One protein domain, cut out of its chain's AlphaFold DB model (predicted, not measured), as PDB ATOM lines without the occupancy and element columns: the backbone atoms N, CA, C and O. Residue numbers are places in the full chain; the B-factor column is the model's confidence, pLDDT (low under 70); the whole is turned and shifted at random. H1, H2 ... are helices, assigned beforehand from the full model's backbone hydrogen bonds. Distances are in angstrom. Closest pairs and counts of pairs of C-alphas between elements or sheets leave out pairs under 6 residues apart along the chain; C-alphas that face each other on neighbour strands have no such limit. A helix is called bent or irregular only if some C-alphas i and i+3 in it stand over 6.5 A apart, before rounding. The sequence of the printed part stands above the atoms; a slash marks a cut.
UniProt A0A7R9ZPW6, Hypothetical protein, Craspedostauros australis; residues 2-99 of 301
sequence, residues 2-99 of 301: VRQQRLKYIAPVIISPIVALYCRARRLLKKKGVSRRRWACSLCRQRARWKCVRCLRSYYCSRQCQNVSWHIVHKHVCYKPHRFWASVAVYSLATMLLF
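AT A GLANCE: This is residues 2 to 99 of the 301 residues of the protein "Hypothetical protein" of Craspedostauros australis (UniProt A0A7R9ZPW6). An open, roughly three-sided frame is made by the long helix H1, the looped stretch of residues 35 to 62 that folds back from its end, and the helix H2, with few contacts between the helices. Residues 39 to 62 coil into a small head of loops beside H2, and H3 runs on beyond H2, passing near the early part of H1; H2 and H3, one after the other, make the longest axis. Residues 18 to 25 and 28 to 33 of H1 stick out as a free arm. The printed part has 98 residues with three named helices, in the order H1, H2, H3, and no named strand; the class is all helix. The whole is loose, with a radius of gyration of the C-alphas of 15.7 A and spans of 45 by 34 by 24 A.

IN THESE COORDINATES: H1 is residues 7 to 34, from C-alpha 7 at (19.560, -52.296, -32.394), and measures 34.9 A from first to last C-alpha. It has a kink of 38 degrees near residue 17 and is irregular, with C-alphas 31 and 34 7.3 A apart. Residues 35 to 62 hold no named element. Within them residues 50 to 51 pair with residues 59 to 60, antiparallel. H2 is residues 63 to 77, from C-alpha 63 at (17.405, -22.865, -40.343), 17.3 A long, and is irregular too, with C-alphas 72 and 75 7.5 A apart. H3 is residues 81 to 98, 25.6 A long, and ends with C-alpha 98 at (9.477, -65.217, -42.954).

HOW THE PARTS SIT: H1 and H3 only just touch, with 3 pairs of C-alphas within 8 A. The closest are the C-alphas of Val 13 and Ser 87, 6.2 A apart. H1 touches H3 with residue 13 alone, and H3 touches H1 with residues 87 to 91 alone. Their lines stand about perpendicular, at 77 degrees, and their centres are 16.1 A apart. H2 touches no helix: it is only just apart from H1, with the closest C-alphas 8.2 A apart, and is apart from H3. Of the O i to N i+4 pairs, 18 of 24 in H1, 8 of 11 in H2 and 12 of 14 in H3 are within hydrogen-bond range.

THE WHOLE: The C-alphas farthest apart, those of Gln 64 and Phe 99, are 46.1 A apart. The printed part has no cut. The link from H1 to H2, 28 residues, is long, and the link from H2 to H3, 3 residues, is tight. The mean pLDDT of the printed part is 75.5; it is under 70 in residues 2 to 38 and 80 to 84, and H1 has a mean of 60.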
ATOM      1  N   VAL A   2      17.392 -48.287 -25.634       36.59
ATOM      2  CA  VAL A   2      18.166 -47.611 -26.722       36.59
ATOM      3  C   VAL A   2      19.709 -47.599 -26.524       36.59
ATOM      4  O   VAL A   2      20.435 -46.973 -27.292       36.59
ATOM      5  N   ARG A   3      20.260 -48.305 -25.522       49.53
ATOM      6  CA  ARG A   3      21.726 -48.370 -25.289       49.53
ATOM      7  C   ARG A   3      22.451 -49.490 -26.046       49.53
ATOM      8  O   ARG A   3      23.664 -49.408 -26.192       49.53
ATOM      9  N   GLN A   4      21.749 -50.488 -26.586       56.31
ATOM     10  CA  GLN A   4      22.396 -51.540 -27.374       56.31
ATOM     11  C   GLN A   4      22.691 -51.040 -28.797       56.31
ATOM     12  O   GLN A   4      21.783 -50.822 -29.600       56.31
ATOM     13  N   GLN A   5      23.977 -50.856 -29.117       67.50
ATOM     14  CA  GLN A   5      24.446 -50.364 -30.422       67.50
ATOM     15  C   GLN A   5      23.953 -51.217 -31.605       67.50
ATOM     16  O   GLN A   5      23.700 -50.666 -32.675       67.50
ATOM     17  N   ARG A   6      23.728 -52.524 -31.410       62.91
ATOM     18  CA  ARG A   6      23.247 -53.437 -32.464       62.91
ATOM     19  C   ARG A   6      21.823 -53.119 -32.943       62.91
ATOM     20  O   ARG A   6      21.538 -53.185 -34.135       62.91
ATOM     21  N   LEU A   7      20.944 -52.655 -32.052       54.16
ATOM     22  CA  LEU A   7      19.560 -52.296 -32.394       54.16
ATOM     23  C   LEU A   7      19.442 -50.993 -33.202       54.16
ATOM     24  O   LEU A   7      18.404 -50.761 -33.818       54.16
ATOM     25  N   LYS A   8      20.489 -50.153 -33.272       58.06
ATOM     26  CA  LYS A   8      20.451 -48.893 -34.044       58.06
ATOM     27  C   LYS A   8      20.302 -49.104 -35.549       58.06
ATOM     28  O   LYS A   8      19.771 -48.218 -36.214       58.06
ATOM     29  N   TYR A   9      20.757 -50.237 -36.076       58.03
ATOM     30  CA  TYR A   9      20.639 -50.556 -37.501       58.03
ATOM     31  C   TYR A   9      19.336 -51.293 -37.810       58.03
ATOM     32  O   TYR A   9      18.718 -51.034 -38.836       58.03
ATOM     33  N   ILE A  10      18.872 -52.136 -36.886       56.22
ATOM     34  CA  ILE A  10      17.698 -52.994 -37.079       56.22
ATOM     35  C   ILE A  10      16.392 -52.253 -36.762       56.22
ATOM     36  O   ILE A  10      15.419 -52.385 -37.498       56.22
ATOM     37  N   ALA A  11      16.344 -51.423 -35.715       56.94
ATOM     38  CA  ALA A  11      15.107 -50.754 -35.303       56.94
ATOM     39  C   ALA A  11      14.549 -49.772 -36.356       56.94
ATOM     40  O   ALA A  11      13.348 -49.822 -36.619       56.94
ATOM     41  N   PRO A  12      15.359 -48.918 -37.023       57.06
ATOM     42  CA  PRO A  12      14.868 -48.103 -38.128       57.06
ATOM     43  C   PRO A  12      14.442 -48.963 -39.305       57.06
ATOM     44  O   PRO A  12      13.590 -48.534 -40.064       57.06
ATOM     45  N   VAL A  13      15.013 -50.159 -39.459       54.81
ATOM     46  CA  VAL A  13      14.572 -51.101 -40.473       54.81
ATOM     47  C   VAL A  13      13.192 -51.629 -40.046       54.81
ATOM     48  O   VAL A  13      12.191 -51.185 -40.579       54.81
ATOM     49  N   ILE A  14      13.029 -52.418 -38.996       56.22
ATOM     50  CA  ILE A  14      11.720 -53.025 -38.661       56.22
ATOM     51  C   ILE A  14      10.577 -51.999 -38.478       56.22
ATOM     52  O   ILE A  14       9.459 -52.208 -38.945       56.22
ATOM     53  N   ILE A  15      10.847 -50.849 -37.853       58.38
ATOM     54  CA  ILE A  15       9.811 -49.856 -37.527       58.38
ATOM     55  C   ILE A  15       9.471 -48.955 -38.731       58.38
ATOM     56  O   ILE A  15       8.350 -48.448 -38.822       58.38
ATOM     57  N   SER A  16      10.391 -48.738 -39.681       61.53
ATOM     58  CA  SER A  16      10.183 -47.769 -40.774       61.53
ATOM     59  C   SER A  16       9.027 -48.104 -41.720       61.53
ATOM     60  O   SER A  16       8.297 -47.165 -42.020       61.53
ATOM     61  N   PRO A  17       8.767 -49.348 -42.167       57.91
ATOM     62  CA  PRO A  17       7.668 -49.662 -43.075       57.91
ATOM     63  C   PRO A  17       6.326 -49.459 -42.398       57.91
ATOM     64  O   PRO A  17       5.471 -48.791 -42.964       57.91
ATOM     65  N   ILE A  18       6.175 -49.925 -41.155       57.31
ATOM     66  CA  ILE A  18       4.958 -49.726 -40.359       57.31
ATOM     67  C   ILE A  18       4.746 -48.231 -40.112       57.31
ATOM     68  O   ILE A  18       3.662 -47.706 -40.352       57.31
ATOM     69  N   VAL A  19       5.794 -47.492 -39.731       61.66
ATOM     70  CA  VAL A  19       5.716 -46.036 -39.539       61.66
ATOM     71  C   VAL A  19       5.525 -45.292 -40.862       61.66
ATOM     72  O   VAL A  19       4.906 -44.229 -40.876       61.66
ATOM     73  N   ALA A  20       6.024 -45.796 -41.986       62.28
ATOM     74  CA  ALA A  20       5.861 -45.211 -43.311       62.28
ATOM     75  C   ALA A  20       4.453 -45.453 -43.845       62.28
ATOM     76  O   ALA A  20       3.846 -44.485 -44.303       62.28
ATOM     77  N   LEU A  21       3.918 -46.670 -43.715       59.34
ATOM     78  CA  LEU A  21       2.523 -47.025 -43.961       59.34
ATOM     79  C   LEU A  21       1.622 -46.176 -43.081       59.34
ATOM     80  O   LEU A  21       0.847 -45.402 -43.629       59.34
ATOM     81  N   TYR A  22       1.817 -46.176 -41.760       67.25
ATOM     82  CA  TYR A  22       1.084 -45.319 -40.825       67.25
ATOM     83  C   TYR A  22       1.186 -43.838 -41.209       67.25
ATOM     84  O   TYR A  22       0.193 -43.116 -41.235       67.25
ATOM     85  N   CYS A  23       2.369 -43.340 -41.572       65.31
ATOM     86  CA  CYS A  23       2.517 -41.948 -41.985       65.31
ATOM     87  C   CYS A  23       1.873 -41.656 -43.343       65.31
ATOM     88  O   CYS A  23       1.386 -40.541 -43.531       65.31
ATOM     89  N   ARG A  24       1.877 -42.592 -44.296       66.56
ATOM     90  CA  ARG A  24       1.229 -42.464 -45.610       66.56
ATOM     91  C   ARG A  24      -0.286 -42.501 -45.446       66.56
ATOM     92  O   ARG A  24      -0.947 -41.569 -45.896       66.56
ATOM     93  N   ALA A  25      -0.792 -43.475 -44.700       63.41
ATOM     94  CA  ALA A  25      -2.153 -43.581 -44.193       63.41
ATOM     95  C   ALA A  25      -2.622 -42.269 -43.558       63.41
ATOM     96  O   ALA A  25      -3.557 -41.617 -44.022       63.41
ATOM     97  N   ARG A  26      -1.870 -41.782 -42.571       66.38
ATOM     98  CA  ARG A  26      -2.137 -40.512 -41.895       66.38
ATOM     99  C   ARG A  26      -2.091 -39.319 -42.847       66.38
ATOM    100  O   ARG A  26      -2.863 -38.380 -42.683       66.38
ATOM    101  N   ARG A  27      -1.205 -39.300 -43.849       67.69
ATOM    102  CA  ARG A  27      -1.191 -38.245 -44.884       67.69
ATOM    103  C   ARG A  27      -2.429 -38.309 -45.780       67.69
ATOM    104  O   ARG A  27      -2.939 -37.245 -46.126       67.69
ATOM    105  N   LEU A  28      -2.907 -39.499 -46.140       62.44
ATOM    106  CA  LEU A  28      -4.142 -39.683 -46.909       62.44
ATOM    107  C   LEU A  28      -5.350 -39.165 -46.118       62.44
ATOM    108  O   LEU A  28      -6.089 -38.316 -46.627       62.44
ATOM    109  N   LEU A  29      -5.457 -39.545 -44.840       58.94
ATOM    110  CA  LEU A  29      -6.470 -39.027 -43.912       58.94
ATOM    111  C   LEU A  29      -6.380 -37.491 -43.777       58.94
ATOM    112  O   LEU A  29      -7.382 -36.777 -43.857       58.94
ATOM    113  N   LYS A  30      -5.164 -36.932 -43.686       64.06
ATOM    114  CA  LYS A  30      -4.940 -35.474 -43.640       64.06
ATOM    115  C   LYS A  30      -5.374 -34.751 -44.919       64.06
ATOM    116  O   LYS A  30      -6.061 -33.734 -44.817       64.06
ATOM    117  N   LYS A  31      -5.012 -35.256 -46.109       58.28
ATOM    118  CA  LYS A  31      -5.359 -34.648 -47.412       58.28
ATOM    119  C   LYS A  31      -6.868 -34.619 -47.661       58.28
ATOM    120  O   LYS A  31      -7.365 -33.660 -48.250       58.28
ATOM    121  N   LYS A  32      -7.609 -35.626 -47.186       60.69
ATOM    122  CA  LYS A  32      -9.074 -35.697 -47.339       60.69
ATOM    123  C   LYS A  32      -9.839 -34.771 -46.389       60.69
ATOM    124  O   LYS A  32     -11.047 -34.630 -46.541       60.69
ATOM    125  N   GLY A  33      -9.131 -34.039 -45.529       52.22
ATOM    126  CA  GLY A  33      -9.698 -32.963 -44.733       52.22
ATOM    127  C   GLY A  33      -9.866 -33.305 -43.265       52.22
ATOM    128  O   GLY A  33     -10.575 -32.567 -42.609       52.22
ATOM    129  N   VAL A  34      -9.211 -34.342 -42.727       51.53
ATOM    130  CA  VAL A  34      -9.252 -34.686 -41.288       51.53
ATOM    131  C   VAL A  34      -8.237 -33.860 -40.467       51.53
ATOM    132  O   VAL A  34      -8.375 -33.687 -39.265       51.53
ATOM    133  N   SER A  35      -7.239 -33.234 -41.101       40.94
ATOM    134  CA  SER A  35      -6.355 -32.267 -40.427       40.94
ATOM    135  C   SER A  35      -5.759 -31.286 -41.446       40.94
ATOM    136  O   SER A  35      -4.712 -31.546 -42.044       40.94
ATOM    137  N   ARG A  36      -6.393 -30.123 -41.638       45.31
ATOM    138  CA  ARG A  36      -5.755 -28.973 -42.300       45.31
ATOM    139  C   ARG A  36      -4.836 -28.263 -41.300       45.31
ATOM    140  O   ARG A  36      -5.144 -27.169 -40.847       45.31
ATOM    141  N   ARG A  37      -3.695 -28.860 -40.945       52.72
ATOM    142  CA  ARG A  37      -2.593 -28.050 -40.406       52.72
ATOM    143  C   ARG A  37      -1.746 -27.588 -41.582       52.72
ATOM    144  O   ARG A  37      -1.247 -28.413 -42.345       52.72
ATOM    145  N   ARG A  38      -1.613 -26.266 -41.721       60.06
ATOM    146  CA  ARG A  38      -0.541 -25.638 -42.506       60.06
ATOM    147  C   ARG A  38       0.775 -26.302 -42.081       60.06
ATOM    148  O   ARG A  38       0.908 -26.659 -40.910       60.06
ATOM    149  N   TRP A  39       1.696 -26.522 -43.018       79.06
ATOM    150  CA  TRP A  39       3.000 -27.127 -42.735       79.06
ATOM    151  C   TRP A  39       3.607 -26.446 -41.501       79.06
ATOM    152  O   TRP A  39       3.838 -25.241 -41.520       79.06
ATOM    153  N   ALA A  40       3.746 -27.191 -40.408       88.94
ATOM    154  CA  ALA A  40       4.190 -26.673 -39.121       88.94
ATOM    155  C   ALA A  40       5.640 -27.094 -38.887       88.94
ATOM    156  O   ALA A  40       6.038 -28.198 -39.267       88.94
ATOM    157  N   CYS A  41       6.417 -26.219 -38.261       94.06
ATOM    158  CA  CYS A  41       7.781 -26.488 -37.857       94.06
ATOM    159  C   CYS A  41       7.802 -27.711 -36.936       94.06
ATOM    160  O   CYS A  41       7.013 -27.809 -35.995       94.06
ATOM    161  N   SER A  42       8.703 -28.650 -37.214       90.31
ATOM    162  CA  SER A  42       8.806 -29.902 -36.455       90.31
ATOM    163  C   SER A  42       9.281 -29.667 -35.017       90.31
ATOM    164  O   SER A  42       8.972 -30.479 -34.152       90.31
ATOM    165  N   LEU A  43       9.971 -28.545 -34.775       94.38
ATOM    166  CA  LEU A  43      10.456 -28.119 -33.463       94.38
ATOM    167  C   LEU A  43       9.423 -27.232 -32.744       94.38
ATOM    168  O   LEU A  43       8.772 -27.679 -31.809       94.38
ATOM    169  N   CYS A  44       9.205 -26.005 -33.226       95.06
ATOM    170  CA  CYS A  44       8.411 -24.986 -32.520       95.06
ATOM    171  C   CYS A  44       6.934 -24.897 -32.943       95.06
ATOM    172  O   CYS A  44       6.223 -24.000 -32.510       95.06
ATOM    173  N   ARG A  45       6.460 -25.775 -33.840       90.88
ATOM    174  CA  ARG A  45       5.071 -25.815 -34.356       90.88
ATOM    175  C   ARG A  45       4.562 -24.563 -35.096       90.88
ATOM    176  O   ARG A  45       3.454 -24.613 -35.624       90.88
ATOM    177  N   GLN A  46       5.373 -23.513 -35.236       93.06
ATOM    178  CA  GLN A  46       5.086 -22.328 -36.059       93.06
ATOM    179  C   GLN A  46       4.955 -22.657 -37.552       93.06
ATOM    180  O   GLN A  46       5.326 -23.744 -37.992       93.06
ATOM    181  N   ARG A  47       4.460 -21.723 -38.374       92.25
ATOM    182  CA  ARG A  47       4.335 -21.932 -39.831       92.25
ATOM    183  C   ARG A  47       5.706 -22.207 -40.464       92.25
ATOM    184  O   ARG A  47       6.609 -21.377 -40.410       92.25
ATOM    185  N   ALA A  48       5.857 -23.372 -41.082       94.19
ATOM    186  CA  ALA A  48       7.077 -23.749 -41.777       94.19
ATOM    187  C   ALA A  48       7.207 -23.026 -43.123       94.19
ATOM    188  O   ALA A  48       6.217 -22.838 -43.834       94.19
ATOM    189  N   ARG A  49       8.445 -22.666 -43.468       92.94
ATOM    190  CA  ARG A  49       8.829 -22.043 -44.744       92.94
ATOM    191  C   ARG A  49       9.707 -22.968 -45.592       92.94
ATOM    192  O   ARG A  49       9.683 -22.880 -46.812       92.94
ATOM    193  N   TRP A  50      10.417 -23.902 -44.955       90.00
ATOM    194  CA  TRP A  50      11.425 -24.748 -45.596       90.00
ATOM    195  C   TRP A  50      11.175 -26.225 -45.298       90.00
ATOM    196  O   TRP A  50      10.622 -26.586 -44.253       90.00
ATOM    197  N   LYS A  51      11.635 -27.091 -46.203       93.00
ATOM    198  CA  LYS A  51      11.714 -28.544 -46.005       93.00
ATOM    199  C   LYS A  51      13.176 -28.959 -45.878       93.00
ATOM    200  O   LYS A  51      14.041 -28.377 -46.524       93.00
ATOM    201  N   CYS A  52      13.457 -29.977 -45.072       92.19
ATOM    202  CA  CYS A  52      14.791 -30.567 -45.032       92.19
ATOM    203  C   CYS A  52      15.173 -31.077 -46.429       92.19
ATOM    204  O   CYS A  52      14.483 -31.943 -46.960       92.19
ATOM    205  N   VAL A  53      16.286 -30.601 -46.987       87.75
ATOM    206  CA  VAL A  53      16.754 -30.989 -48.331       87.75
ATOM    207  C   VAL A  53      17.143 -32.465 -48.444       87.75
ATOM    208  O   VAL A  53      17.059 -33.034 -49.521       87.75
ATOM    209  N   ARG A  54      17.519 -33.110 -47.330       85.50
ATOM    210  CA  ARG A  54      17.960 -34.514 -47.325       85.50
ATOM    211  C   ARG A  54      16.794 -35.501 -47.382       85.50
ATOM    212  O   ARG A  54      16.807 -36.406 -48.201       85.50
ATOM    213  N   CYS A  55      15.796 -35.340 -46.511       84.44
ATOM    214  CA  CYS A  55      14.680 -36.293 -46.410       84.44
ATOM    215  C   CYS A  55      13.366 -35.791 -47.021       84.44
ATOM    216  O   CYS A  55      12.404 -36.552 -47.088       84.44
ATOM    217  N   LEU A  56      13.271 -34.495 -47.351       83.38
ATOM    218  CA  LEU A  56      12.077 -33.808 -47.870       83.38
ATOM    219  C   LEU A  56      10.800 -33.974 -47.019       83.38
ATOM    220  O   LEU A  56       9.707 -33.615 -47.452       83.38
ATOM    221  N   ARG A  57      10.926 -34.511 -45.798       83.50
ATOM    222  CA  ARG A  57       9.806 -34.963 -44.959       83.50
ATOM    223  C   ARG A  57       9.566 -34.087 -43.735       83.50
ATOM    224  O   ARG A  57       8.437 -34.021 -43.257       83.50
ATOM    225  N   SER A  58      10.613 -33.459 -43.206       89.56
ATOM    226  CA  SER A  58      10.510 -32.555 -42.055       89.56
ATOM    227  C   SER A  58      10.478 -31.107 -42.512       89.56
ATOM    228  O   SER A  58      11.228 -30.720 -43.409       89.56
ATOM    229  N   TYR A  59       9.604 -30.333 -41.880       94.12
ATOM    230  CA  TYR A  59       9.357 -28.932 -42.195       94.12
ATOM    231  C   TYR A  59       9.840 -28.055 -41.044       94.12
ATOM    232  O   TYR A  59       9.688 -28.434 -39.877       94.12
ATOM    233  N   TYR A  60      10.406 -26.896 -41.372       95.88
ATOM    234  CA  TYR A  60      10.977 -25.950 -40.415       95.88
ATOM    235  C   TYR A  60      10.591 -24.512 -40.773       95.88
ATOM    236  O   TYR A  60      10.449 -24.163 -41.947       95.88
ATOM    237  N   CYS A  61      10.389 -23.666 -39.762       96.50
ATOM    238  CA  CYS A  61      10.157 -22.231 -39.965       96.50
ATOM    239  C   CYS A  61      11.462 -21.474 -40.262       96.50
ATOM    240  O   CYS A  61      11.443 -20.552 -41.074       96.50
ATOM    241  N   SER A  62      12.587 -21.907 -39.684       96.62
ATOM    242  CA  SER A  62      13.919 -21.318 -39.861       96.62
ATOM    243  C   SER A  62      15.021 -22.384 -39.877       96.62
ATOM    244  O   SER A  62      14.813 -23.528 -39.457       96.62
ATOM    245  N   ARG A  63      16.218 -21.997 -40.336       96.50
ATOM    246  CA  ARG A  63      17.405 -22.865 -40.343       96.50
ATOM    247  C   ARG A  63      17.923 -23.157 -38.932       96.50
ATOM    248  O   ARG A  63      18.356 -24.275 -38.676       96.50
ATOM    249  N   GLN A  64      17.760 -22.218 -37.998       97.44
ATOM    250  CA  GLN A  64      18.038 -22.423 -36.569       97.44
ATOM    251  C   GLN A  64      17.173 -23.555 -35.990       97.44
ATOM    252  O   GLN A  64      17.703 -24.495 -35.403       97.44
ATOM    253  N   CYS A  65      15.857 -23.543 -36.248       97.31
ATOM    254  CA  CYS A  65      14.962 -24.627 -35.821       97.31
ATOM    255  C   CYS A  65      15.339 -25.981 -36.438       97.31
ATOM    256  O   CYS A  65      15.202 -27.019 -35.790       97.31
ATOM    257  N   GLN A  66      15.806 -25.989 -37.690       96.88
ATOM    258  CA  GLN A  66      16.321 -27.206 -38.309       96.88
ATOM    259  C   GLN A  66      17.595 -27.693 -37.619       96.88
ATOM    260  O   GLN A  66      17.706 -28.893 -37.401       96.88
ATOM    261  N   ASN A  67      18.528 -26.799 -37.284       97.19
ATOM    262  CA  ASN A  67      19.796 -27.165 -36.657       97.19
ATOM    263  C   ASN A  67      19.574 -27.746 -35.252       97.19
ATOM    264  O   ASN A  67      20.022 -28.848 -34.952       97.19
ATOM    265  N   VAL A  68      18.748 -27.091 -34.433       97.06
ATOM    266  CA  VAL A  68      18.366 -27.613 -33.111       97.06
ATOM    267  C   VAL A  68      17.681 -28.977 -33.244       97.06
ATOM    268  O   VAL A  68      18.108 -29.960 -32.642       97.06
ATOM    269  N   SER A  69      16.678 -29.088 -34.122       95.25
ATOM    270  CA  SER A  69      16.012 -30.369 -34.396       95.25
ATOM    271  C   SER A  69      16.988 -31.438 -34.898       95.25
ATOM    272  O   SER A  69      16.843 -32.604 -34.534       95.25
ATOM    273  N   TRP A  70      17.989 -31.064 -35.707       95.19
ATOM    274  CA  TRP A  70      19.031 -31.952 -36.225       95.19
ATOM    275  C   TRP A  70      19.791 -32.632 -35.097       95.19
ATOM    276  O   TRP A  70      19.857 -33.862 -35.079       95.19
ATOM    277  N   HIS A  71      20.303 -31.854 -34.146       94.38
ATOM    278  CA  HIS A  71      21.114 -32.382 -33.056       94.38
ATOM    279  C   HIS A  71      20.321 -33.245 -32.070       94.38
ATOM    280  O   HIS A  71      20.889 -34.220 -31.571       94.38
ATOM    281  N   ILE A  72      19.032 -32.945 -31.866       90.38
ATOM    282  CA  ILE A  72      18.162 -33.662 -30.921       90.38
ATOM    283  C   ILE A  72      17.601 -34.957 -31.533       90.38
ATOM    284  O   ILE A  72      17.846 -36.043 -31.019       90.38
ATOM    285  N   VAL A  73      16.834 -34.868 -32.629       87.69
ATOM    286  CA  VAL A  73      16.058 -36.012 -33.162       87.69
ATOM    287  C   VAL A  73      16.296 -36.231 -34.648       87.69
ATOM    288  O   VAL A  73      16.428 -37.364 -35.116       87.69
ATOM    289  N   HIS A  74      16.319 -35.156 -35.432       89.94
ATOM    290  CA  HIS A  74      16.174 -35.254 -36.872       89.94
ATOM    291  C   HIS A  74      17.355 -35.958 -37.537       89.94
ATOM    292  O   HIS A  74      17.106 -36.701 -38.478       89.94
ATOM    293  N   LYS A  75      18.596 -35.855 -37.033       89.19
ATOM    294  CA  LYS A  75      19.736 -36.610 -37.594       89.19
ATOM    295  C   LYS A  75      19.518 -38.129 -37.604       89.19
ATOM    296  O   LYS A  75      20.015 -38.807 -38.495       89.19
ATOM    297  N   HIS A  76      18.743 -38.651 -36.652       80.00
ATOM    298  CA  HIS A  76      18.447 -40.082 -36.536       80.00
ATOM    299  C   HIS A  76      17.299 -40.531 -37.448       80.00
ATOM    300  O   HIS A  76      17.257 -41.683 -37.863       80.00
ATOM    301  N   VAL A  77      16.383 -39.616 -37.788       79.00
ATOM    302  CA  VAL A  77      15.186 -39.900 -38.607       79.00
ATOM    303  C   VAL A  77      15.352 -39.422 -40.059       79.00
ATOM    304  O   VAL A  77      14.593 -39.811 -40.948       79.00
ATOM    305  N   CYS A  78      16.335 -38.559 -40.332       85.38
ATOM    306  CA  CYS A  78      16.616 -38.003 -41.650       85.38
ATOM    307  C   CYS A  78      17.283 -39.061 -42.537       85.38
ATOM    308  O   CYS A  78      18.502 -39.208 -42.582       85.38
ATOM    309  N   TYR A  79      16.441 -39.833 -43.212       70.56
ATOM    310  CA  TYR A  79      16.842 -40.966 -44.031       70.56
ATOM    311  C   TYR A  79      17.404 -40.504 -45.390       70.56
ATOM    312  O   TYR A  79      16.762 -39.702 -46.072       70.56
ATOM    313  N   LYS A  80      18.598 -40.984 -45.779       67.81
ATOM    314  CA  LYS A  80      19.183 -40.757 -47.118       67.81
ATOM    315  C   LYS A  80      18.596 -41.760 -48.133       67.81
ATOM    316  O   LYS A  80      18.407 -42.916 -47.759       67.81
ATOM    317  N   PRO A  81      18.401 -41.375 -49.410       60.75
ATOM    318  CA  PRO A  81      17.854 -42.258 -50.447       60.75
ATOM    319  C   PRO A  81      18.627 -43.568 -50.642       60.75
ATOM    320  O   PRO A  81      18.008 -44.597 -50.835       60.75
ATOM    321  N   HIS A  82      19.957 -43.597 -50.513       66.44
ATOM    322  CA  HIS A  82      20.707 -44.858 -50.664       66.44
ATOM    323  C   HIS A  82      20.362 -45.898 -49.584       66.44
ATOM    324  O   HIS A  82      20.378 -47.095 -49.847       66.44
ATOM    325  N   ARG A  83      19.995 -45.458 -48.370       68.88
ATOM    326  CA  ARG A  83      19.555 -46.384 -47.322       68.88
ATOM    327  C   ARG A  83      18.200 -46.992 -47.662       68.88
ATOM    328  O   ARG A  83      17.893 -48.051 -47.143       68.88
ATOM    329  N   PHE A  84      17.406 -46.356 -48.532       69.94
ATOM    330  CA  PHE A  84      16.109 -46.890 -48.948       69.94
ATOM    331  C   PHE A  84      16.290 -48.224 -49.658       69.94
ATOM    332  O   PHE A  84      15.639 -49.179 -49.263       69.94
ATOM    333  N   TRP A  85      17.226 -48.312 -50.605       73.25
ATOM    334  CA  TRP A  85      17.516 -49.560 -51.311       73.25
ATOM    335  C   TRP A  85      18.063 -50.647 -50.390       73.25
ATOM    336  O   TRP A  85      17.602 -51.778 -50.462       73.25
ATOM    337  N   ALA A  86      18.957 -50.299 -49.458       75.19
ATOM    338  CA  ALA A  86      19.417 -51.247 -48.442       75.19
ATOM    339  C   ALA A  86      18.258 -51.736 -47.558       75.19
ATOM    340  O   ALA A  86      18.142 -52.923 -47.286       75.19
ATOM    341  N   SER A  87      17.359 -50.836 -47.153       70.94
ATOM    342  CA  SER A  87      16.138 -51.195 -46.437       70.94
ATOM    343  C   SER A  87      15.260 -52.124 -47.271       70.94
ATOM    344  O   SER A  87      14.872 -53.164 -46.764       70.94
ATOM    345  N   VAL A  88      14.982 -51.787 -48.536       75.19
ATOM    346  CA  VAL A  88      14.203 -52.626 -49.460       75.19
ATOM    347  C   VAL A  88      14.824 -54.013 -49.555       75.19
ATOM    348  O   VAL A  88      14.120 -54.976 -49.298       75.19
ATOM    349  N   ALA A  89      16.131 -54.125 -49.800       79.06
ATOM    350  CA  ALA A  89      16.822 -55.410 -49.862       79.06
ATOM    351  C   ALA A  89      16.695 -56.206 -48.553       79.06
ATOM    352  O   ALA A  89      16.327 -57.376 -48.580       79.06
ATOM    353  N   VAL A  90      16.932 -55.567 -47.400       81.69
ATOM    354  CA  VAL A  90      16.822 -56.226 -46.088       81.69
ATOM    355  C   VAL A  90      15.386 -56.675 -45.806       81.69
ATOM    356  O   VAL A  90      15.198 -57.781 -45.308       81.69
ATOM    357  N   TYR A  91      14.365 -55.873 -46.130       76.94
ATOM    358  CA  TYR A  91      12.975 -56.299 -45.947       76.94
ATOM    359  C   TYR A  91      12.570 -57.367 -46.932       76.94
ATOM    360  O   TYR A  91      11.887 -58.288 -46.517       76.94
ATOM    361  N   SER A  92      12.950 -57.261 -48.204       77.12
ATOM    362  CA  SER A  92      12.649 -58.286 -49.197       77.12
ATOM    363  C   SER A  92      13.260 -59.615 -48.765       77.12
ATOM    364  O   SER A  92      12.554 -60.616 -48.742       77.12
ATOM    365  N   LEU A  93      14.512 -59.610 -48.292       85.38
ATOM    366  CA  LEU A  93      15.158 -60.804 -47.751       85.38
ATOM    367  C   LEU A  93      14.443 -61.323 -46.499       85.38
ATOM    368  O   LEU A  93      14.092 -62.494 -46.440       85.38
ATOM    369  N   ALA A  94      14.175 -60.461 -45.515       85.31
ATOM    370  CA  ALA A  94      13.449 -60.853 -44.306       85.31
ATOM    371  C   ALA A  94      12.048 -61.395 -44.628       85.31
ATOM    372  O   ALA A  94      11.591 -62.345 -44.009       85.31
ATOM    373  N   THR A  95      11.380 -60.817 -45.620       81.25
ATOM    374  CA  THR A  95      10.051 -61.221 -46.073       81.25
ATOM    375  C   THR A  95      10.116 -62.581 -46.770       81.25
ATOM    376  O   THR A  95       9.319 -63.455 -46.455       81.25
ATOM    377  N   MET A  96      11.112 -62.811 -47.626       83.88
ATOM    378  CA  MET A  96      11.356 -64.127 -48.227       83.88
ATOM    379  C   MET A  96      11.712 -65.203 -47.191       83.88
ATOM    380  O   MET A  96      11.378 -66.366 -47.396       83.88
ATOM    381  N   LEU A  97      12.379 -64.837 -46.090       86.62
ATOM    382  CA  LEU A  97      12.702 -65.761 -44.996       86.62
ATOM    383  C   LEU A  97      11.490 -66.067 -44.105       86.62
ATOM    384  O   LEU A  97      11.312 -67.207 -43.691       86.62
ATOM    385  N   LEU A  98      10.661 -65.063 -43.806       85.88
ATOM    386  CA  LEU A  98       9.477 -65.217 -42.954       85.88
ATOM    387  C   LEU A  98       8.311 -65.900 -43.675       85.88
ATOM    388  O   LEU A  98       7.487 -66.545 -43.033       85.88
ATOM    389  N   PHE A  99       8.238 -65.756 -44.997       87.00
ATOM    390  CA  PHE A  99       7.166 -66.298 -45.821       87.00
ATOM    391  C   PHE A  99       7.772 -67.176 -46.919       87.00
ATOM    392  O   PHE A  99       7.871 -66.741 -48.068       87.00
TER     393      PHE A  99